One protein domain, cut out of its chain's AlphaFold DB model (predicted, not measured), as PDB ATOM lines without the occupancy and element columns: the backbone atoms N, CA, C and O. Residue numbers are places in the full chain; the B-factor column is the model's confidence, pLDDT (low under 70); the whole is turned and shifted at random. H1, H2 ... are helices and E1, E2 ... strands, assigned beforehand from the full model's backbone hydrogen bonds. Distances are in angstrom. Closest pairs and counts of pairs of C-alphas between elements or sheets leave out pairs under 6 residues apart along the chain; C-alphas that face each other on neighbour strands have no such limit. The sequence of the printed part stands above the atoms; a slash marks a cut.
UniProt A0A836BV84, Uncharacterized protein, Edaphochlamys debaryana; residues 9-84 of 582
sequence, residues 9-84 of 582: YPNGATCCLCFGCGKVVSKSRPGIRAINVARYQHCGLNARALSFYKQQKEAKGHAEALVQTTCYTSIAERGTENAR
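AT A GLANCE: This is residues 9 to 84 of the 582 residues of an uncharacterized protein of Edaphochlamys debaryana (UniProt A0A836BV84). A small head holds the two-stranded hairpin E1-E2, short helices H1 and H2 and loops; from it the long helix H3 sticks out as an arm with residues 61 to 84. The 76 printed residues run E1, E2, H1, H2, H3, mostly helix, with an antiparallel sheet. The whole is extended, radius of gyration of the C-alphas 18.7 A, spanning 60 by 30 by 17 A.

HOW THE PARTS SIT: E1, residues 15 to 18, and E2, residues 24 to 26, form an antiparallel hairpin at 151 degrees, with N 16 and O 25 2.9 A apart, within hydrogen-bond range. H1, residues 35 to 39, touches H3, residues 50 to 84, through residues 53 to 57 of H3 alone; the closest C-alphas, of Val 37 and Tyr 53, are 6.3 A apart. H2, residues 44 to 47, and H3 meet only through their link. In H1 and H3 every O i to N i+4 pair is within hydrogen-bond range; H2 is too short for one.

IN THESE COORDINATES: E1 begins at C-alpha 15 (253.201, 278.635, 167.662). H3, 50.9 A long, ends at C-alpha 84 (255.124, 225.029, 172.736).

THE WHOLE: The printed part has no cut and no long link. Low-confidence residues include 9 to 14 and 30 to 38.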
ATOM      1  N   TYR A   9     245.855 283.313 169.020       68.94
ATOM      2  CA  TYR A   9     246.621 284.210 168.163       68.94
ATOM      3  C   TYR A   9     247.696 283.421 167.404       68.94
ATOM      4  O   TYR A   9     248.462 282.679 168.041       68.94
ATOM      5  N   PRO A  10     247.786 283.567 166.069       64.12
ATOM      6  CA  PRO A  10     248.930 283.083 165.312       64.12
ATOM      7  C   PRO A  10     250.134 283.986 165.604       64.12
ATOM      8  O   PRO A  10     250.144 285.147 165.214       64.12
ATOM      9  N   ASN A  11     251.161 283.468 166.286       66.00
ATOM     10  CA  ASN A  11     252.354 284.251 166.640       66.00
ATOM     11  C   ASN A  11     253.555 283.950 165.726       66.00
ATOM     12  O   ASN A  11     254.663 283.742 166.211       66.00
ATOM     13  N   GLY A  12     253.322 283.866 164.410       52.31
ATOM     14  CA  GLY A  12     254.356 283.532 163.423       52.31
ATOM     15  C   GLY A  12     254.925 282.110 163.581       52.31
ATOM     16  O   GLY A  12     255.178 281.621 164.673       52.31
ATOM     17  N   ALA A  13     255.081 281.395 162.466       61.31
ATOM     18  CA  ALA A  13     255.661 280.047 162.374       61.31
ATOM     19  C   ALA A  13     255.323 279.071 163.538       61.31
ATOM     20  O   ALA A  13     256.110 278.816 164.449       61.31
ATOM     21  N   THR A  14     254.165 278.408 163.431       62.94
ATOM     22  CA  THR A  14     253.790 277.163 164.151       62.94
ATOM     23  C   THR A  14     253.528 277.236 165.660       62.94
ATOM     24  O   THR A  14     253.298 276.188 166.281       62.94
ATOM     25  N   CYS A  15     253.523 278.434 166.250       72.75
ATOM     26  CA  CYS A  15     253.201 278.635 167.662       72.75
ATOM     27  C   CYS A  15     251.886 279.408 167.838       72.75
ATOM     28  O   CYS A  15     251.721 280.507 167.311       72.75
ATOM     29  N   CYS A  16     250.967 278.837 168.619       84.62
ATOM     30  CA  CYS A  16     249.686 279.454 168.965       84.62
ATOM     31  C   CYS A  16     249.592 279.663 170.484       84.62
ATOM     32  O   CYS A  16     249.917 278.757 171.253       84.62
ATOM     33  N   LEU A  17     249.119 280.826 170.931       84.50
ATOM     34  CA  LEU A  17     248.918 281.153 172.353       84.50
ATOM     35  C   LEU A  17     247.441 281.013 172.744       84.50
ATOM     36  O   LEU A  17     246.582 281.593 172.088       84.50
ATOM     37  N   CYS A  18     247.135 280.255 173.804       83.12
ATOM     38  CA  CYS A  18     245.762 280.115 174.310       83.12
ATOM     39  C   CYS A  18     245.338 281.352 175.118       83.12
ATOM     40  O   CYS A  18     245.922 281.591 176.177       83.12
ATOM     41  N   PHE A  19     244.279 282.058 174.698       82.38
ATOM     42  CA  PHE A  19     243.788 283.276 175.375       82.38
ATOM     43  C   PHE A  19     243.479 283.064 176.868       82.38
ATOM     44  O   PHE A  19     243.796 283.896 177.708       82.38
ATOM     45  N   GLY A  20     242.912 281.911 177.225       83.44
ATOM     46  CA  GLY A  20     242.399 281.688 178.580       83.44
ATOM     47  C   GLY A  20     243.437 281.274 179.615       83.44
ATOM     48  O   GLY A  20     243.152 281.329 180.806       83.44
ATOM     49  N   CYS A  21     244.612 280.803 179.195       86.19
ATOM     50  CA  CYS A  21     245.648 280.355 180.134       86.19
ATOM     51  C   CYS A  21     247.064 280.818 179.783       86.19
ATOM     52  O   CYS A  21     248.000 280.491 180.513       86.19
ATOM     53  N   GLY A  22     247.240 281.540 178.673       86.25
ATOM     54  CA  GLY A  22     248.527 282.058 178.210       86.25
ATOM     55  C   GLY A  22     249.543 280.986 177.804       86.25
ATOM     56  O   GLY A  22     250.714 281.296 177.615       86.25
ATOM     57  N   LYS A  23     249.143 279.711 177.699       86.69
ATOM     58  CA  LYS A  23     250.072 278.630 177.350       86.69
ATOM     59  C   LYS A  23     250.289 278.552 175.841       86.69
ATOM     60  O   LYS A  23     249.339 278.604 175.059       86.69
ATOM     61  N   VAL A  24     251.554 278.384 175.458       82.50
ATOM     62  CA  VAL A  24     252.000 278.253 174.068       82.50
ATOM     63  C   VAL A  24     251.824 276.811 173.598       82.50
ATOM     64  O   VAL A  24     252.270 275.867 174.251       82.50
ATOM     65  N   VAL A  25     251.194 276.617 172.446       81.69
ATOM     66  CA  VAL A  25     251.206 275.361 171.693       81.69
ATOM     67  C   VAL A  25     252.154 275.533 170.521       81.69
ATOM     68  O   VAL A  25     251.809 276.170 169.533       81.69
ATOM     69  N   SER A  26     253.342 274.947 170.622       80.62
ATOM     70  CA  SER A  26     254.249 274.788 169.485       80.62
ATOM     71  C   SER A  26     253.985 273.446 168.790       80.62
ATOM     72  O   SER A  26     253.817 272.437 169.488       80.62
ATOM     73  N   LYS A  27     254.059 273.405 167.451       66.75
ATOM     74  CA  LYS A  27     253.952 272.187 166.611       66.75
ATOM     75  C   LYS A  27     252.540 271.590 166.512       66.75
ATOM     76  O   LYS A  27     252.344 270.391 166.724       66.75
ATOM     77  N   SER A  28     251.542 272.399 166.167       68.88
ATOM     78  CA  SER A  28     250.252 271.855 165.727       68.88
ATOM     79  C   SER A  28     250.412 271.196 164.355       68.88
ATOM     80  O   SER A  28     250.775 271.867 163.390       68.88
ATOM     81  N   ARG A  29     250.136 269.891 164.249       70.56
ATOM     82  CA  ARG A  29     249.947 269.273 162.930       70.56
ATOM     83  C   ARG A  29     248.632 269.791 162.331       70.56
ATOM     84  O   ARG A  29     247.659 269.919 163.086       70.56
ATOM     85  N   PRO A  30     248.574 270.067 161.018       63.38
ATOM     86  CA  PRO A  30     247.313 270.393 160.363       63.38
ATOM     87  C   PRO A  30     246.288 269.279 160.637       63.38
ATOM     88  O   PRO A  30     246.618 268.097 160.585       63.38
ATOM     89  N   GLY A  31     245.068 269.666 161.020       67.12
ATOM     90  CA  GLY A  31     243.963 268.744 161.319       67.12
ATOM     91  C   GLY A  31     243.725 268.407 162.800       67.12
ATOM     92  O   GLY A  31     242.652 267.906 163.128       67.12
ATOM     93  N   ILE A  32     244.639 268.722 163.730       64.69
ATOM     94  CA  ILE A  32     244.428 268.390 165.154       64.69
ATOM     95  C   ILE A  32     243.750 269.546 165.905       64.69
ATOM     96  O   ILE A  32     244.410 270.419 166.468       64.69
ATOM     97  N   ARG A  33     242.412 269.523 165.975       62.06
ATOM     98  CA  ARG A  33     241.607 270.544 166.685       62.06
ATOM     99  C   ARG A  33     241.619 270.405 168.223       62.06
ATOM    100  O   ARG A  33     241.343 271.370 168.925       62.06
ATOM    101  N   ALA A  34     241.985 269.238 168.767       63.62
ATOM    102  CA  ALA A  34     241.806 268.907 170.192       63.62
ATOM    103  C   ALA A  34     243.044 269.101 171.107       63.62
ATOM    104  O   ALA A  34     242.979 268.785 172.296       63.62
ATOM    105  N   ILE A  35     244.175 269.627 170.606       64.88
ATOM    106  CA  ILE A  35     245.449 269.682 171.366       64.88
ATOM    107  C   ILE A  35     245.311 270.435 172.701       64.88
ATOM    108  O   ILE A  35     245.884 270.027 173.715       64.88
ATOM    109  N   ASN A  36     244.529 271.512 172.721       56.78
ATOM    110  CA  ASN A  36     244.373 272.351 173.910       56.78
ATOM    111  C   ASN A  36     243.543 271.703 175.007       56.78
ATOM    112  O   ASN A  36     243.817 271.920 176.185       56.78
ATOM    113  N   VAL A  37     242.566 270.885 174.619       58.72
ATOM    114  CA  VAL A  37     241.680 270.207 175.563       58.72
ATOM    115  C   VAL A  37     242.469 269.165 176.351       58.72
ATOM    116  O   VAL A  37     242.398 269.105 177.576       58.72
ATOM    117  N   ALA A  38     243.320 268.412 175.650       61.03
ATOM    118  CA  ALA A  38     244.156 267.388 176.260       61.03
ATOM    119  C   ALA A  38     245.273 267.971 177.144       61.03
ATOM    120  O   ALA A  38     245.542 267.437 178.223       61.03
ATOM    121  N   ARG A  39     245.931 269.058 176.705       70.50
ATOM    122  CA  ARG A  39     247.114 269.610 177.392       70.50
ATOM    123  C   ARG A  39     246.793 270.622 178.492       70.50
ATOM    124  O   ARG A  39     247.561 270.726 179.447       70.50
ATOM    125  N   TYR A  40     245.694 271.370 178.383       78.38
ATOM    126  CA  TYR A  40     245.410 272.521 179.251       78.38
ATOM    127  C   TYR A  40     244.045 272.409 179.929       78.38
ATOM    128  O   TYR A  40     243.159 273.247 179.760       78.38
ATOM    129  N   GLN A  41     243.923 271.371 180.756       71.25
ATOM    130  CA  GLN A  41     242.706 270.994 181.487       71.25
ATOM    131  C   GLN A  41     242.245 272.038 182.519       71.25
ATOM    132  O   GLN A  41     241.095 272.021 182.938       71.25
ATOM    133  N   HIS A  42     243.124 272.963 182.912       78.69
ATOM    134  CA  HIS A  42     242.844 274.005 183.908       78.69
ATOM    135  C   HIS A  42     242.634 275.400 183.301       78.69
ATOM    136  O   HIS A  42     242.628 276.391 184.024       78.69
ATOM    137  N   CYS A  43     242.515 275.515 181.977       84.44
ATOM    138  CA  CYS A  43     242.231 276.801 181.349       84.44
ATOM    139  C   CYS A  43     240.776 277.223 181.645       84.44
ATOM    140  O   CYS A  43     239.847 276.443 181.448       84.44
ATOM    141  N   GLY A  44     240.559 278.455 182.119       76.00
ATOM    142  CA  GLY A  44     239.225 278.933 182.515       76.00
ATOM    143  C   GLY A  44     238.227 279.010 181.353       76.00
ATOM    144  O   GLY A  44     237.052 278.695 181.524       76.00
ATOM    145  N   LEU A  45     238.699 279.331 180.141       74.25
ATOM    146  CA  LEU A  45     237.874 279.289 178.921       74.25
ATOM    147  C   LEU A  45     237.465 277.863 178.551       74.25
ATOM    148  O   LEU A  45     236.379 277.625 178.034       74.25
ATOM    149  N   ASN A  46     238.338 276.912 178.863       68.75
ATOM    150  CA  ASN A  46     238.144 275.498 178.617       68.75
ATOM    151  C   ASN A  46     237.178 274.879 179.639       68.75
ATOM    152  O   ASN A  46     236.355 274.046 179.274       68.75
ATOM    153  N   ALA A  47     237.186 275.340 180.893       66.06
ATOM    154  CA  ALA A  47     236.298 274.844 181.948       66.06
ATOM    155  C   ALA A  47     234.797 274.946 181.596       66.06
ATOM    156  O   ALA A  47     234.005 274.140 182.078       66.06
ATOM    157  N   ARG A  48     234.407 275.868 180.700       64.94
ATOM    158  CA  ARG A  48     233.022 276.000 180.204       64.94
ATOM    159  C   ARG A  48     232.551 274.824 179.338       64.94
ATOM    160  O   ARG A  48     231.350 274.637 179.188       64.94
ATOM    161  N   ALA A  49     233.463 274.005 178.817       71.44
ATOM    162  CA  ALA A  49     233.149 272.818 178.017       71.44
ATOM    163  C   ALA A  49     233.456 271.505 178.765       71.44
ATOM    164  O   ALA A  49     233.852 270.517 178.152       71.44
ATOM    165  N   LEU A  50     233.289 271.483 180.095       68.38
ATOM    166  CA  LEU A  50     233.702 270.400 181.009       68.38
ATOM    167  C   LEU A  50     233.272 268.978 180.582       68.38
ATOM    168  O   LEU A  50     234.010 268.020 180.817       68.38
ATOM    169  N   SER A  51     232.113 268.828 179.935       72.81
ATOM    170  CA  SER A  51     231.625 267.551 179.387       72.81
ATOM    171  C   SER A  51     232.493 267.032 178.235       72.81
ATOM    172  O   SER A  51     232.858 265.858 178.222       72.81
ATOM    173  N   PHE A  52     232.917 267.915 177.328       75.06
ATOM    174  CA  PHE A  52     233.831 267.590 176.232       75.06
ATOM    175  C   PHE A  52     235.216 267.156 176.749       75.06
ATOM    176  O   PHE A  52     235.831 266.248 176.192       75.06
ATOM    177  N   TYR A  53     235.694 267.737 177.861       74.25
ATOM    178  CA  TYR A  53     236.952 267.316 178.508       74.25
ATOM    179  C   TYR A  53     236.879 265.904 179.058       74.25
ATOM    180  O   TYR A  53     237.822 265.134 178.877       74.25
ATOM    181  N   LYS A  54     235.784 265.578 179.754       76.88
ATOM    182  CA  LYS A  54     235.592 264.240 180.317       76.88
ATOM    183  C   LYS A  54     235.597 263.193 179.206       76.88
ATOM    184  O   LYS A  54     236.402 262.272 179.275       76.88
ATOM    185  N   GLN A  55     234.854 263.437 178.125       79.00
ATOM    186  CA  GLN A  55     234.813 262.547 176.960       79.00
ATOM    187  C   GLN A  55     236.187 262.363 176.294       79.00
ATOM    188  O   GLN A  55     236.587 261.240 176.004       79.00
ATOM    189  N   GLN A  56     236.955 263.438 176.088       80.88
ATOM    190  CA  GLN A  56     238.300 263.336 175.498       80.88
ATOM    191  C   GLN A  56     239.296 262.617 176.420       80.88
ATOM    192  O   GLN A  56     240.162 261.873 175.954       80.88
ATOM    193  N   LYS A  57     239.184 262.824 177.736       78.88
ATOM    194  CA  LYS A  57     240.024 262.148 178.729       78.88
ATOM    195  C   LYS A  57     239.718 260.654 178.791       78.88
ATOM    196  O   LYS A  57     240.650 259.856 178.819       78.88
ATOM    197  N   GLU A  58     238.439 260.297 178.791       87.38
ATOM    198  CA  GLU A  58     237.975 258.910 178.740       87.38
ATOM    199  C   GLU A  58     238.441 258.245 177.443       87.38
ATOM    200  O   GLU A  58     239.095 257.209 177.503       87.38
ATOM    201  N   ALA A  59     238.247 258.885 176.285       83.06
ATOM    202  CA  ALA A  59     238.708 258.363 174.998       83.06
ATOM    203  C   ALA A  59     240.229 258.124 174.961       83.06
ATOM    204  O   ALA A  59     240.682 257.076 174.498       83.06
ATOM    205  N   LYS A  60     241.031 259.056 175.497       82.19
ATOM    206  CA  LYS A  60     242.487 258.875 175.596       82.19
ATOM    207  C   LYS A  60     242.857 257.735 176.547       82.19
ATOM    208  O   LYS A  60     243.720 256.932 176.208       82.19
ATOM    209  N   GLY A  61     242.207 257.658 177.708       87.50
ATOM    210  CA  GLY A  61     242.424 256.584 178.677       87.50
ATOM    211  C   GLY A  61     242.071 255.209 178.107       87.50
ATOM    212  O   GLY A  61     242.833 254.266 178.284       87.50
ATOM    213  N   HIS A  62     240.975 255.107 177.353       88.81
ATOM    214  CA  HIS A  62     240.595 253.885 176.645       88.81
ATOM    215  C   HIS A  62     241.610 253.502 175.566       88.81
ATOM    216  O   HIS A  62     241.971 252.333 175.475       88.81
ATOM    217  N   ALA A  63     242.114 254.465 174.789       86.56
ATOM    218  CA  ALA A  63     243.138 254.198 173.780       86.56
ATOM    219  C   ALA A  63     244.461 253.718 174.408       86.56
ATOM    220  O   ALA A  63     245.050 252.751 173.933       86.56
ATOM    221  N   GLU A  64     244.911 254.350 175.496       87.88
ATOM    222  CA  GLU A  64     246.121 253.935 176.224       87.88
ATOM    223  C   GLU A  64     245.952 252.550 176.861       87.88
ATOM    224  O   GLU A  64     246.846 251.710 176.745       87.88
ATOM    225  N   ALA A  65     244.794 252.284 177.470       86.06
ATOM    226  CA  ALA A  65     244.478 250.978 178.035       86.06
ATOM    227  C   ALA A  65     244.445 249.888 176.956       86.06
ATOM    228  O   ALA A  65     245.006 248.820 177.168       86.06
ATOM    229  N   LEU A  66     243.855 250.166 175.790       90.50
ATOM    230  CA  LEU A  66     243.771 249.218 174.679       90.50
ATOM    231  C   LEU A  66     245.149 248.884 174.089       90.50
ATOM    232  O   LEU A  66     245.421 247.728 173.773       90.50
ATOM    233  N   VAL A  67     246.048 249.866 173.977       87.56
ATOM    234  CA  VAL A  67     247.437 249.617 173.552       87.56
ATOM    235  C   VAL A  67     248.183 248.790 174.599       87.56
ATOM    236  O   VAL A  67     248.895 247.853 174.253       87.56
ATOM    237  N   GLN A  68     248.007 249.088 175.888       85.06
ATOM    238  CA  GLN A  68     248.657 248.309 176.941       85.06
ATOM    239  C   GLN A  68     248.154 246.866 176.960       85.06
ATOM    240  O   GLN A  68     248.971 245.948 176.982       85.06
ATOM    241  N   THR A  69     246.839 246.647 176.905       83.38
ATOM    242  CA  THR A  69     246.272 245.295 176.907       83.38
ATOM    243  C   THR A  69     246.706 244.507 175.680       83.38
ATOM    244  O   THR A  69     247.145 243.377 175.847       83.38
ATOM    245  N   THR A  70     246.691 245.104 174.484       85.62
ATOM    246  CA  THR A  70     247.169 244.438 173.258       85.62
ATOM    247  C   THR A  70     248.669 244.125 173.293       85.62
ATOM    248  O   THR A  70     249.087 243.055 172.851       85.62
ATOM    249  N   CYS A  71     249.499 244.996 173.874       81.81
ATOM    250  CA  CYS A  71     250.911 244.682 174.096       81.81
ATOM    251  C   CYS A  71     251.084 243.506 175.070       81.81
ATOM    252  O   CYS A  71     251.845 242.584 174.769       81.81
ATOM    253  N   TYR A  72     250.364 243.496 176.194       78.69
ATOM    254  CA  TYR A  72     250.450 242.414 177.180       78.69
ATOM    255  C   TYR A  72     249.920 241.080 176.645       78.69
ATOM    256  O   TYR A  72     250.540 240.051 176.910       78.69
ATOM    257  N   THR A  73     248.843 241.078 175.852       82.94
ATOM    258  CA  THR A  73     248.355 239.856 175.198       82.94
ATOM    259  C   THR A  73     249.363 239.340 174.177       82.94
ATOM    260  O   THR A  73     249.662 238.154 174.204       82.94
ATOM    261  N   SER A  74     249.999 240.210 173.383       80.00
ATOM    262  CA  SER A  74     251.023 239.770 172.417       80.00
ATOM    263  C   SER A  74     252.268 239.161 173.083       80.00
ATOM    264  O   SER A  74     252.874 238.230 172.556       80.00
ATOM    265  N   ILE A  75     252.653 239.663 174.264       81.75
ATOM    266  CA  ILE A  75     253.773 239.118 175.043       81.75
ATOM    267  C   ILE A  75     253.379 237.776 175.667       81.75
ATOM    268  O   ILE A  75     254.177 236.839 175.645       81.75
ATOM    269  N   ALA A  76     252.155 237.667 176.191       75.88
ATOM    270  CA  ALA A  76     251.635 236.419 176.741       75.88
ATOM    271  C   ALA A  76     251.522 235.331 175.660       75.88
ATOM    272  O   ALA A  76     251.977 234.209 175.875       75.88
ATOM    273  N   GLU A  77     251.012 235.678 174.478       80.75
ATOM    274  CA  GLU A  77     250.903 234.777 173.326       80.75
ATOM    275  C   GLU A  77     252.283 234.284 172.873       80.75
ATOM    276  O   GLU A  77     252.502 233.072 172.809       80.75
ATOM    277  N   ARG A  78     253.269 235.181 172.714       77.81
ATOM    278  CA  ARG A  78     254.659 234.786 172.401       77.81
ATOM    279  C   ARG A  78     255.301 233.923 173.486       77.81
ATOM    280  O   ARG A  78     256.084 233.029 173.179       77.81
ATOM    281  N   GLY A  79     254.981 234.171 174.757       77.56
ATOM    282  CA  GLY A  79     255.423 233.326 175.867       77.56
ATOM    283  C   GLY A  79     254.885 231.897 175.749       77.56
ATOM    284  O   GLY A  79     255.628 230.939 175.954       77.56
ATOM    285  N   THR A  80     253.618 231.746 175.355       78.12
ATOM    286  CA  THR A  80     252.994 230.429 175.156       78.12
ATOM    287  C   THR A  80     253.441 229.722 173.877       78.12
ATOM    288  O   THR A  80     253.557 228.497 173.878       78.12
ATOM    289  N   GLU A  81     253.759 230.458 172.810       73.06
ATOM    290  CA  GLU A  81     254.355 229.893 171.592       73.06
ATOM    291  C   GLU A  81     255.773 229.373 171.851       73.06
ATOM    292  O   GLU A  81     256.098 228.253 171.461       73.06
ATOM    293  N   ASN A  82     256.584 230.116 172.611       67.38
ATOM    294  CA  ASN A  82     257.916 229.664 173.019       67.38
ATOM    295  C   ASN A  82     257.870 228.457 173.969       67.38
ATOM    296  O   ASN A  82     258.765 227.619 173.933       67.38
ATOM    297  N   ALA A  83     256.818 228.327 174.785       67.50
ATOM    298  CA  ALA A  83     256.600 227.153 175.632       67.50
ATOM    299  C   ALA A  83     256.109 225.916 174.850       67.50
ATOM    300  O   ALA A  83     256.243 224.794 175.333       67.50
ATOM    301  N   ARG A  84     255.542 226.108 173.650       71.25
ATOM    302  CA  ARG A  84     255.124 225.029 172.736       71.25
ATOM    303  C   ARG A  84     256.207 224.617 171.740       71.25
ATOM    304  O   ARG A  84     256.006 223.644 171.015       71.25
TER     305      ARG A  84